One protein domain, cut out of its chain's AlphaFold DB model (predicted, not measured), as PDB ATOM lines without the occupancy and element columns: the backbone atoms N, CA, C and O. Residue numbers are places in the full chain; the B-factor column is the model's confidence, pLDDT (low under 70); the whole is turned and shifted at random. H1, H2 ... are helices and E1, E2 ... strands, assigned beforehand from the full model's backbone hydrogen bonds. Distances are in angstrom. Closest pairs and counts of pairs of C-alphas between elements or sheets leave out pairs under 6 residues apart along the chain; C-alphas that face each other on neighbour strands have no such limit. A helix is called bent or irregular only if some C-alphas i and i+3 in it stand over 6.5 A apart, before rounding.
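This is residues 24 to 78 of the 94 residues of an uncharacterized protein of Rhodanobacter denitrificans (UniProt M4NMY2). An antiparallel hairpin of two strands, E2 and E3, makes a wall, and the earlier parts of the printed stretch fold over one side of it: H2 packs on the hairpin, while E1 runs near E3 without pairing with any named strand. H1 is the named element farthest from the mean of the C-alphas. The printed part has 55 residues, with two named helices and three named strands in the order E1, H1, H2, E2, E3; the class is mixed. It is compact, with a radius of gyration of the C-alphas of 10.5 A, and elongated, spanning 30 by 19 by 19 A.

E1, residues 26 to 31, and H1, residues 39 to 43, come closest at the C-alphas of Leu 28 and Met 41, 7.5 A apart. H2, residues 48 to 55, is apart from E1, but only just, at 8.1 A. H2 comes closest to E2, residues 61 to 65, at the C-alphas of Val 54 and Gly 61, 5.7 A apart. Its closest C-alphas to E3, residues 69 to 77, are those of Val 54 and Arg 74, 5.6 A apart. E2 and E3 form a hairpin, antiparallel at 167 degrees; N 62 and O 72 are 2.8 A apart and N 70 and O 64 2.9 A, both within hydrogen-bond range. E1 and E3 are near each other. Every O i to N i+4 pair is within hydrogen-bond range in H1, but 2 of 4 in H2, which is irregular, only just: C-alphas 50 and 53 are 6.7 A apart.

E1 begins at C-alpha 26, (123.873, 159.343, 99.875), and is 14.8 A long. H1 measures 6.2 A, H2 10.0 A and E2 14.1 A. E3, the longest strand at 24.7 A, ends at C-alpha 77, (122.188, 146.273, 83.822).

The C-alphas of Asn 67 and Met 78 are the two farthest apart, at 32.4 A. The printed part has no cut, and no link is long. Its mean pLDDT is 95.1, and no printed residue is under 70.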
ATOM      1  N   ASP A  24     124.104 156.528 104.477       96.44
ATOM      2  CA  ASP A  24     123.349 157.617 105.120       96.44
ATOM      3  C   ASP A  24     122.442 158.375 104.129       96.44
ATOM      4  O   ASP A  24     122.351 159.598 104.114       96.44
ATOM      5  N   GLY A  25     121.807 157.632 103.217       96.06
ATOM      6  CA  GLY A  25     120.963 158.192 102.154       96.06
ATOM      7  C   GLY A  25     121.716 158.761 100.942       96.06
ATOM      8  O   GLY A  25     121.087 159.050  99.923       96.06
ATOM      9  N   HIS A  26     123.048 158.848 100.978       96.31
ATOM     10  CA  HIS A  26     123.873 159.343  99.875       96.31
ATOM     11  C   HIS A  26     124.391 158.213  98.982       96.31
ATOM     12  O   HIS A  26     125.038 157.273  99.437       96.31
ATOM     13  N   SER A  27     124.148 158.308  97.673       95.75
ATOM     14  CA  SER A  27     124.690 157.344  96.707       95.75
ATOM     15  C   SER A  27     126.199 157.530  96.538       95.75
ATOM     16  O   SER A  27     126.635 158.539  95.991       95.75
ATOM     17  N   LEU A  28     126.986 156.522  96.917       94.81
ATOM     18  CA  LEU A  28     128.438 156.494  96.708       94.81
ATOM     19  C   LEU A  28     128.830 155.983  95.317       94.81
ATOM     20  O   LEU A  28     129.928 156.269  94.844       94.81
ATOM     21  N   GLY A  29     127.951 155.230  94.651       94.31
ATOM     22  CA  GLY A  29     128.182 154.806  93.272       94.31
ATOM     23  C   GLY A  29     127.462 153.528  92.862       94.31
ATOM     24  O   GLY A  29     126.757 152.886  93.645       94.31
ATOM     25  N   LEU A  30     127.669 153.167  91.595       96.19
ATOM     26  CA  LEU A  30     127.217 151.921  90.987       96.19
ATOM     27  C   LEU A  30     128.435 151.052  90.674       96.19
ATOM     28  O   LEU A  30     129.286 151.441  89.879       96.19
ATOM     29  N   LEU A  31     128.484 149.866  91.268       95.94
ATOM     30  CA  LEU A  31     129.534 148.884  91.037       95.94
ATOM     31  C   LEU A  31     129.037 147.782  90.107       95.94
ATOM     32  O   LEU A  31     127.910 147.305  90.234       95.94
ATOM     33  N   THR A  32     129.894 147.333  89.202       95.00
ATOM     34  CA  THR A  32     129.673 146.140  88.373       95.00
ATOM     35  C   THR A  32     130.573 144.982  88.788       95.00
ATOM     36  O   THR A  32     130.288 143.832  88.464       95.00
ATOM     37  N   GLU A  33     131.653 145.279  89.510       94.81
ATOM     38  CA  GLU A  33     132.692 144.335  89.913       94.81
ATOM     39  C   GLU A  33     133.156 144.625  91.349       94.81
ATOM     40  O   GLU A  33     133.043 145.744  91.846       94.81
ATOM     41  N   THR A  34     133.697 143.619  92.039       94.38
ATOM     42  CA  THR A  34     134.161 143.760  93.433       94.38
ATOM     43  C   THR A  34     135.474 144.536  93.569       94.38
ATOM     44  O   THR A  34     135.762 145.068  94.638       94.38
ATOM     45  N   ASN A  35     136.281 144.609  92.507       95.12
ATOM     46  CA  ASN A  35     137.540 145.370  92.457       95.12
ATOM     47  C   ASN A  35     137.322 146.897  92.439       95.12
ATOM     48  O   ASN A  35     138.246 147.639  92.748       95.12
ATOM     49  N   GLN A  36     136.106 147.360  92.140       95.69
ATOM     50  CA  GLN A  36     135.729 148.778  92.105       95.69
ATOM     51  C   GLN A  36     135.434 149.359  93.501       95.69
ATOM     52  O   GLN A  36     135.040 150.517  93.620       95.69
ATOM     53  N   LEU A  37     135.614 148.573  94.571       95.75
ATOM     54  CA  LEU A  37     135.501 149.049  95.949       95.75
ATOM     55  C   LEU A  37     136.508 150.167  96.229       95.75
ATOM     56  O   LEU A  37     137.718 149.935  96.252       95.75
ATOM     57  N   THR A  38     135.995 151.360  96.518       95.88
ATOM     58  CA  THR A  38     136.822 152.511  96.881       95.88
ATOM     59  C   THR A  38     137.205 152.475  98.367       95.88
ATOM     60  O   THR A  38     136.515 151.839  99.174       95.88
ATOM     61  N   PRO A  39     138.281 153.176  98.773       96.12
ATOM     62  CA  PRO A  39     138.628 153.327 100.186       96.12
ATOM     63  C   PRO A  39     137.482 153.899 101.034       96.12
ATOM     64  O   PRO A  39     137.258 153.418 102.140       96.12
ATOM     65  N   ALA A  40     136.709 154.847 100.491       94.62
ATOM     66  CA  ALA A  40     135.547 155.421 101.170       94.62
ATOM     67  C   ALA A  40     134.484 154.357 101.490       94.62
ATOM     68  O   ALA A  40     134.017 154.263 102.615       94.62
ATOM     69  N   MET A  41     134.161 153.476 100.539       96.75
ATOM     70  CA  MET A  41     133.199 152.389 100.766       96.75
ATOM     71  C   MET A  41     133.685 151.407 101.837       96.75
ATOM     72  O   MET A  41     132.907 150.962 102.679       96.75
ATOM     73  N   ARG A  42     134.986 151.092 101.837       96.25
ATOM     74  CA  ARG A  42     135.595 150.217 102.850       96.25
ATOM     75  C   ARG A  42     135.592 150.843 104.242       96.25
ATOM     76  O   ARG A  42     135.467 150.108 105.215       96.25
ATOM     77  N   ALA A  43     135.682 152.170 104.344       96.56
ATOM     78  CA  ALA A  43     135.577 152.875 105.620       96.56
ATOM     79  C   ALA A  43     134.207 152.668 106.298       96.56
ATOM     80  O   ALA A  43     134.130 152.683 107.522       96.56
ATOM     81  N   HIS A  44     133.156 152.377 105.521       96.06
ATOM     82  CA  HIS A  44     131.824 151.994 106.016       96.06
ATOM     83  C   HIS A  44     131.638 150.467 106.133       96.06
ATOM     84  O   HIS A  44     130.524 149.951 106.092       96.06
ATOM     85  N   GLY A  45     132.734 149.705 106.207       96.25
ATOM     86  CA  GLY A  45     132.699 148.252 106.406       96.25
ATOM     87  C   GLY A  45     132.233 147.440 105.196       96.25
ATOM     88  O   GLY A  45     131.948 146.254 105.338       96.25
ATOM     89  N   ILE A  46     132.149 148.039 104.003       96.88
ATOM     90  CA  ILE A  46     131.707 147.335 102.795       96.88
ATOM     91  C   ILE A  46     132.832 146.449 102.263       96.88
ATOM     92  O   ILE A  46     133.920 146.921 101.922       96.88
ATOM     93  N   THR A  47     132.541 145.160 102.115       96.88
ATOM     94  CA  THR A  47     133.490 144.154 101.634       96.88
ATOM     95  C   THR A  47     133.048 143.512 100.319       96.88
ATOM     96  O   THR A  47     131.892 143.583  99.890       96.88
ATOM     97  N   ALA A  48     133.980 142.813  99.664       96.19
ATOM     98  CA  ALA A  48     133.674 142.033  98.465       96.19
ATOM     99  C   ALA A  48     132.670 140.897  98.744       96.19
ATOM    100  O   ALA A  48     131.887 140.542  97.861       96.19
ATOM    101  N   ALA A  49     132.659 140.356  99.969       95.62
ATOM    102  CA  ALA A  49     131.716 139.324 100.388       95.62
ATOM    103  C   ALA A  49     130.272 139.848 100.446       95.62
ATOM    104  O   ALA A  49     129.330 139.098 100.188       95.62
ATOM    105  N   ASP A  50     130.091 141.144 100.714       94.56
ATOM    106  CA  ASP A  50     128.775 141.786 100.740       94.56
ATOM    107  C   ASP A  50     128.249 142.053  99.324       94.56
ATOM    108  O   ASP A  50     127.060 141.877  99.053       94.56
ATOM    109  N   LEU A  51     129.148 142.428  98.408       95.25
ATOM    110  CA  LEU A  51     128.822 142.784  97.024       95.25
ATOM    111  C   LEU A  51     128.646 141.576  96.103       95.25
ATOM    112  O   LEU A  51     127.752 141.582  95.256       95.25
ATOM    113  N   SER A  52     129.466 140.534  96.252       95.62
ATOM    114  CA  SER A  52     129.479 139.379  95.342       95.62
ATOM    115  C   SER A  52     128.097 138.718  95.166       95.62
ATOM    116  O   SER A  52     127.667 138.520  94.023       95.62
ATOM    117  N   PRO A  53     127.310 138.460  96.231       95.12
ATOM    118  CA  PRO A  53     125.958 137.922  96.085       95.12
ATOM    119  C   PRO A  53     124.995 138.859  95.340       95.12
ATOM    120  O   PRO A  53     124.084 138.381  94.667       95.12
ATOM    121  N   VAL A  54     125.180 140.177  95.441       95.19
ATOM    122  CA  VAL A  54     124.340 141.176  94.758       95.19
ATOM    123  C   VAL A  54     124.687 141.235  93.268       95.19
ATOM    124  O   VAL A  54     123.797 141.143  92.422       95.19
ATOM    125  N   LEU A  55     125.982 141.296  92.941       94.19
ATOM    126  CA  LEU A  55     126.499 141.354  91.566       94.19
ATOM    127  C   LEU A  55     126.235 140.065  90.773       94.19
ATOM    128  O   LEU A  55     125.974 140.102  89.573       94.19
ATOM    129  N   THR A  56     126.246 138.913  91.443       92.75
ATOM    130  CA  THR A  56     125.878 137.621  90.835       92.75
ATOM    131  C   THR A  56     124.364 137.407  90.753       92.75
ATOM    132  O   THR A  56     123.910 136.401  90.211       92.75
ATOM    133  N   GLY A  57     123.566 138.333  91.294       90.94
ATOM    134  CA  GLY A  57     122.109 138.249  91.317       90.94
ATOM    135  C   GLY A  57     121.536 137.276  92.351       90.94
ATOM    136  O   GLY A  57     120.313 137.167  92.434       90.94
ATOM    137  N   ARG A  58     122.377 136.618  93.164       93.06
ATOM    138  CA  ARG A  58     121.965 135.708  94.251       93.06
ATOM    139  C   ARG A  58     121.204 136.422  95.371       93.06
ATOM    140  O   ARG A  58     120.411 135.792  96.060       93.06
ATOM    141  N   ARG A  59     121.436 137.723  95.563       93.88
ATOM    142  CA  ARG A  59     120.696 138.583  96.501       93.88
ATOM    143  C   ARG A  59     120.190 139.844  95.803       93.88
ATOM    144  O   ARG A  59     120.838 140.370  94.903       93.88
ATOM    145  N   CYS A  60     119.034 140.344  96.240       94.06
ATOM    146  CA  CYS A  60     118.465 141.610  95.759       94.06
ATOM    147  C   CYS A  60     119.152 142.842  96.367       94.06
ATOM    148  O   CYS A  60     119.008 143.946  95.849       94.06
ATOM    149  N   GLY A  61     119.884 142.660  97.459       95.12
ATOM    150  CA  GLY A  61     120.547 143.727  98.183       95.12
ATOM    151  C   GLY A  61     120.972 143.273  99.570       95.12
ATOM    152  O   GLY A  61     120.850 142.093  99.917       95.12
ATOM    153  N   ARG A  62     121.480 144.221 100.348       95.81
ATOM    154  CA  ARG A  62     121.853 144.062 101.751       95.81
ATOM    155  C   ARG A  62     121.795 145.422 102.439       95.81
ATOM    156  O   ARG A  62     122.126 146.421 101.814       95.81
ATOM    157  N   GLN A  63     121.423 145.441 103.710       97.56
ATOM    158  CA  GLN A  63     121.446 146.635 104.549       97.56
ATOM    159  C   GLN A  63     122.083 146.292 105.891       97.56
ATOM    160  O   GLN A  63     121.879 145.183 106.391       97.56
ATOM    161  N   PHE A  64     122.906 147.190 106.423       97.81
ATOM    162  CA  PHE A  64     123.562 147.038 107.723       97.81
ATOM    163  C   PHE A  64     124.080 148.387 108.236       97.81
ATOM    164  O   PHE A  64     124.143 149.357 107.487       97.81
ATOM    165  N   LEU A  65     124.463 148.430 109.513       97.38
ATOM    166  CA  LEU A  65     125.046 149.608 110.152       97.38
ATOM    167  C   LEU A  65     126.549 149.395 110.353       97.38
ATOM    168  O   LEU A  65     126.952 148.430 111.003       97.38
ATOM    169  N   CYS A  66     127.372 150.282 109.796       95.50
ATOM    170  CA  CYS A  66     128.810 150.348 110.054       95.50
ATOM    171  C   CYS A  66     129.338 151.727 109.644       95.50
ATOM    172  O   CYS A  66     129.408 152.037 108.457       95.50
ATOM    173  N   ASN A  67     129.695 152.558 110.630       95.06
ATOM    174  CA  ASN A  67     130.092 153.957 110.415       95.06
ATOM    175  C   ASN A  67     129.087 154.733 109.536       95.06
ATOM    176  O   ASN A  67     129.495 155.490 108.662       95.06
ATOM    177  N   GLY A  68     127.790 154.474 109.728       95.62
ATOM    178  CA  GLY A  68     126.693 154.955 108.884       95.62
ATOM    179  C   GLY A  68     125.729 153.829 108.502       95.62
ATOM    180  O   GLY A  68     126.023 152.639 108.679       95.62
ATOM    181  N   GLU A  69     124.559 154.199 107.998       97.81
ATOM    182  CA  GLU A  69     123.599 153.270 107.417       97.81
ATOM    183  C   GLU A  69     124.018 152.903 105.998       97.81
ATOM    184  O   GLU A  69     123.969 153.727 105.091       97.81
ATOM    185  N   VAL A  70     124.376 151.639 105.779       98.00
ATOM    186  CA  VAL A  70     124.780 151.136 104.468       98.00
ATOM    187  C   VAL A  70     123.633 150.374 103.823       98.00
ATOM    188  O   VAL A  70     123.135 149.388 104.369       98.00
ATOM    189  N   VAL A  71     123.280 150.761 102.599       98.00
ATOM    190  CA  VAL A  71     122.303 150.072 101.756       98.00
ATOM    191  C   VAL A  71     122.941 149.720 100.413       98.00
ATOM    192  O   VAL A  71     123.313 150.581  99.621       98.00
ATOM    193  N   ILE A  72     123.019 148.426 100.119       97.69
ATOM    194  CA  ILE A  72     123.462 147.876  98.838       97.69
ATOM    195  C   ILE A  72     122.227 147.362  98.100       97.69
ATOM    196  O   ILE A  72     121.549 146.455  98.583       97.69
ATOM    197  N   ARG A  73     121.929 147.893  96.914       97.12
ATOM    198  CA  ARG A  73     120.774 147.492  96.094       97.12
ATOM    199  C   ARG A  73     121.218 146.890  94.771       97.12
ATOM    200  O   ARG A  73     122.076 147.441  94.088       97.12
ATOM    201  N   ARG A  74     120.598 145.781  94.369       96.00
ATOM    202  CA  ARG A  74     120.808 145.186  93.045       96.00
ATOM    203  C   ARG A  74     120.205 146.079  91.968       96.00
ATOM    204  O   ARG A  74     119.044 146.469  92.054       96.00
ATOM    205  N   VAL A  75     120.967 146.300  90.906       94.62
ATOM    206  CA  VAL A  75     120.539 147.026  89.709       94.62
ATOM    207  C   VAL A  75     120.639 146.086  88.515       94.62
ATOM    208  O   VAL A  75     121.664 145.439  88.316       94.62
ATOM    209  N   LEU A  76     119.575 145.971  87.718       92.31
ATOM    210  CA  LEU A  76     119.633 145.228  86.461       92.31
ATOM    211  C   LEU A  76     120.348 146.088  85.417       92.31
ATOM    212  O   LEU A  76     119.880 147.175  85.084       92.31
ATOM    213  N   LEU A  77     121.464 145.595  84.887       87.44
ATOM    214  CA  LEU A  77     122.188 146.273  83.822       87.44
ATOM    215  C   LEU A  77     121.594 145.831  82.492       87.44
ATOM    216  O   LEU A  77     121.592 144.640  82.155       87.44
ATOM    217  N   MET A  78     121.090 146.793  81.726       78.62
ATOM    218  CA  MET A  78     120.658 146.513  80.366       78.62
ATOM    219  C   MET A  78     121.877 146.093  79.538       78.62
ATOM    220  O   MET A  78     122.941 146.709  79.656       78.62
TER     221      MET A  78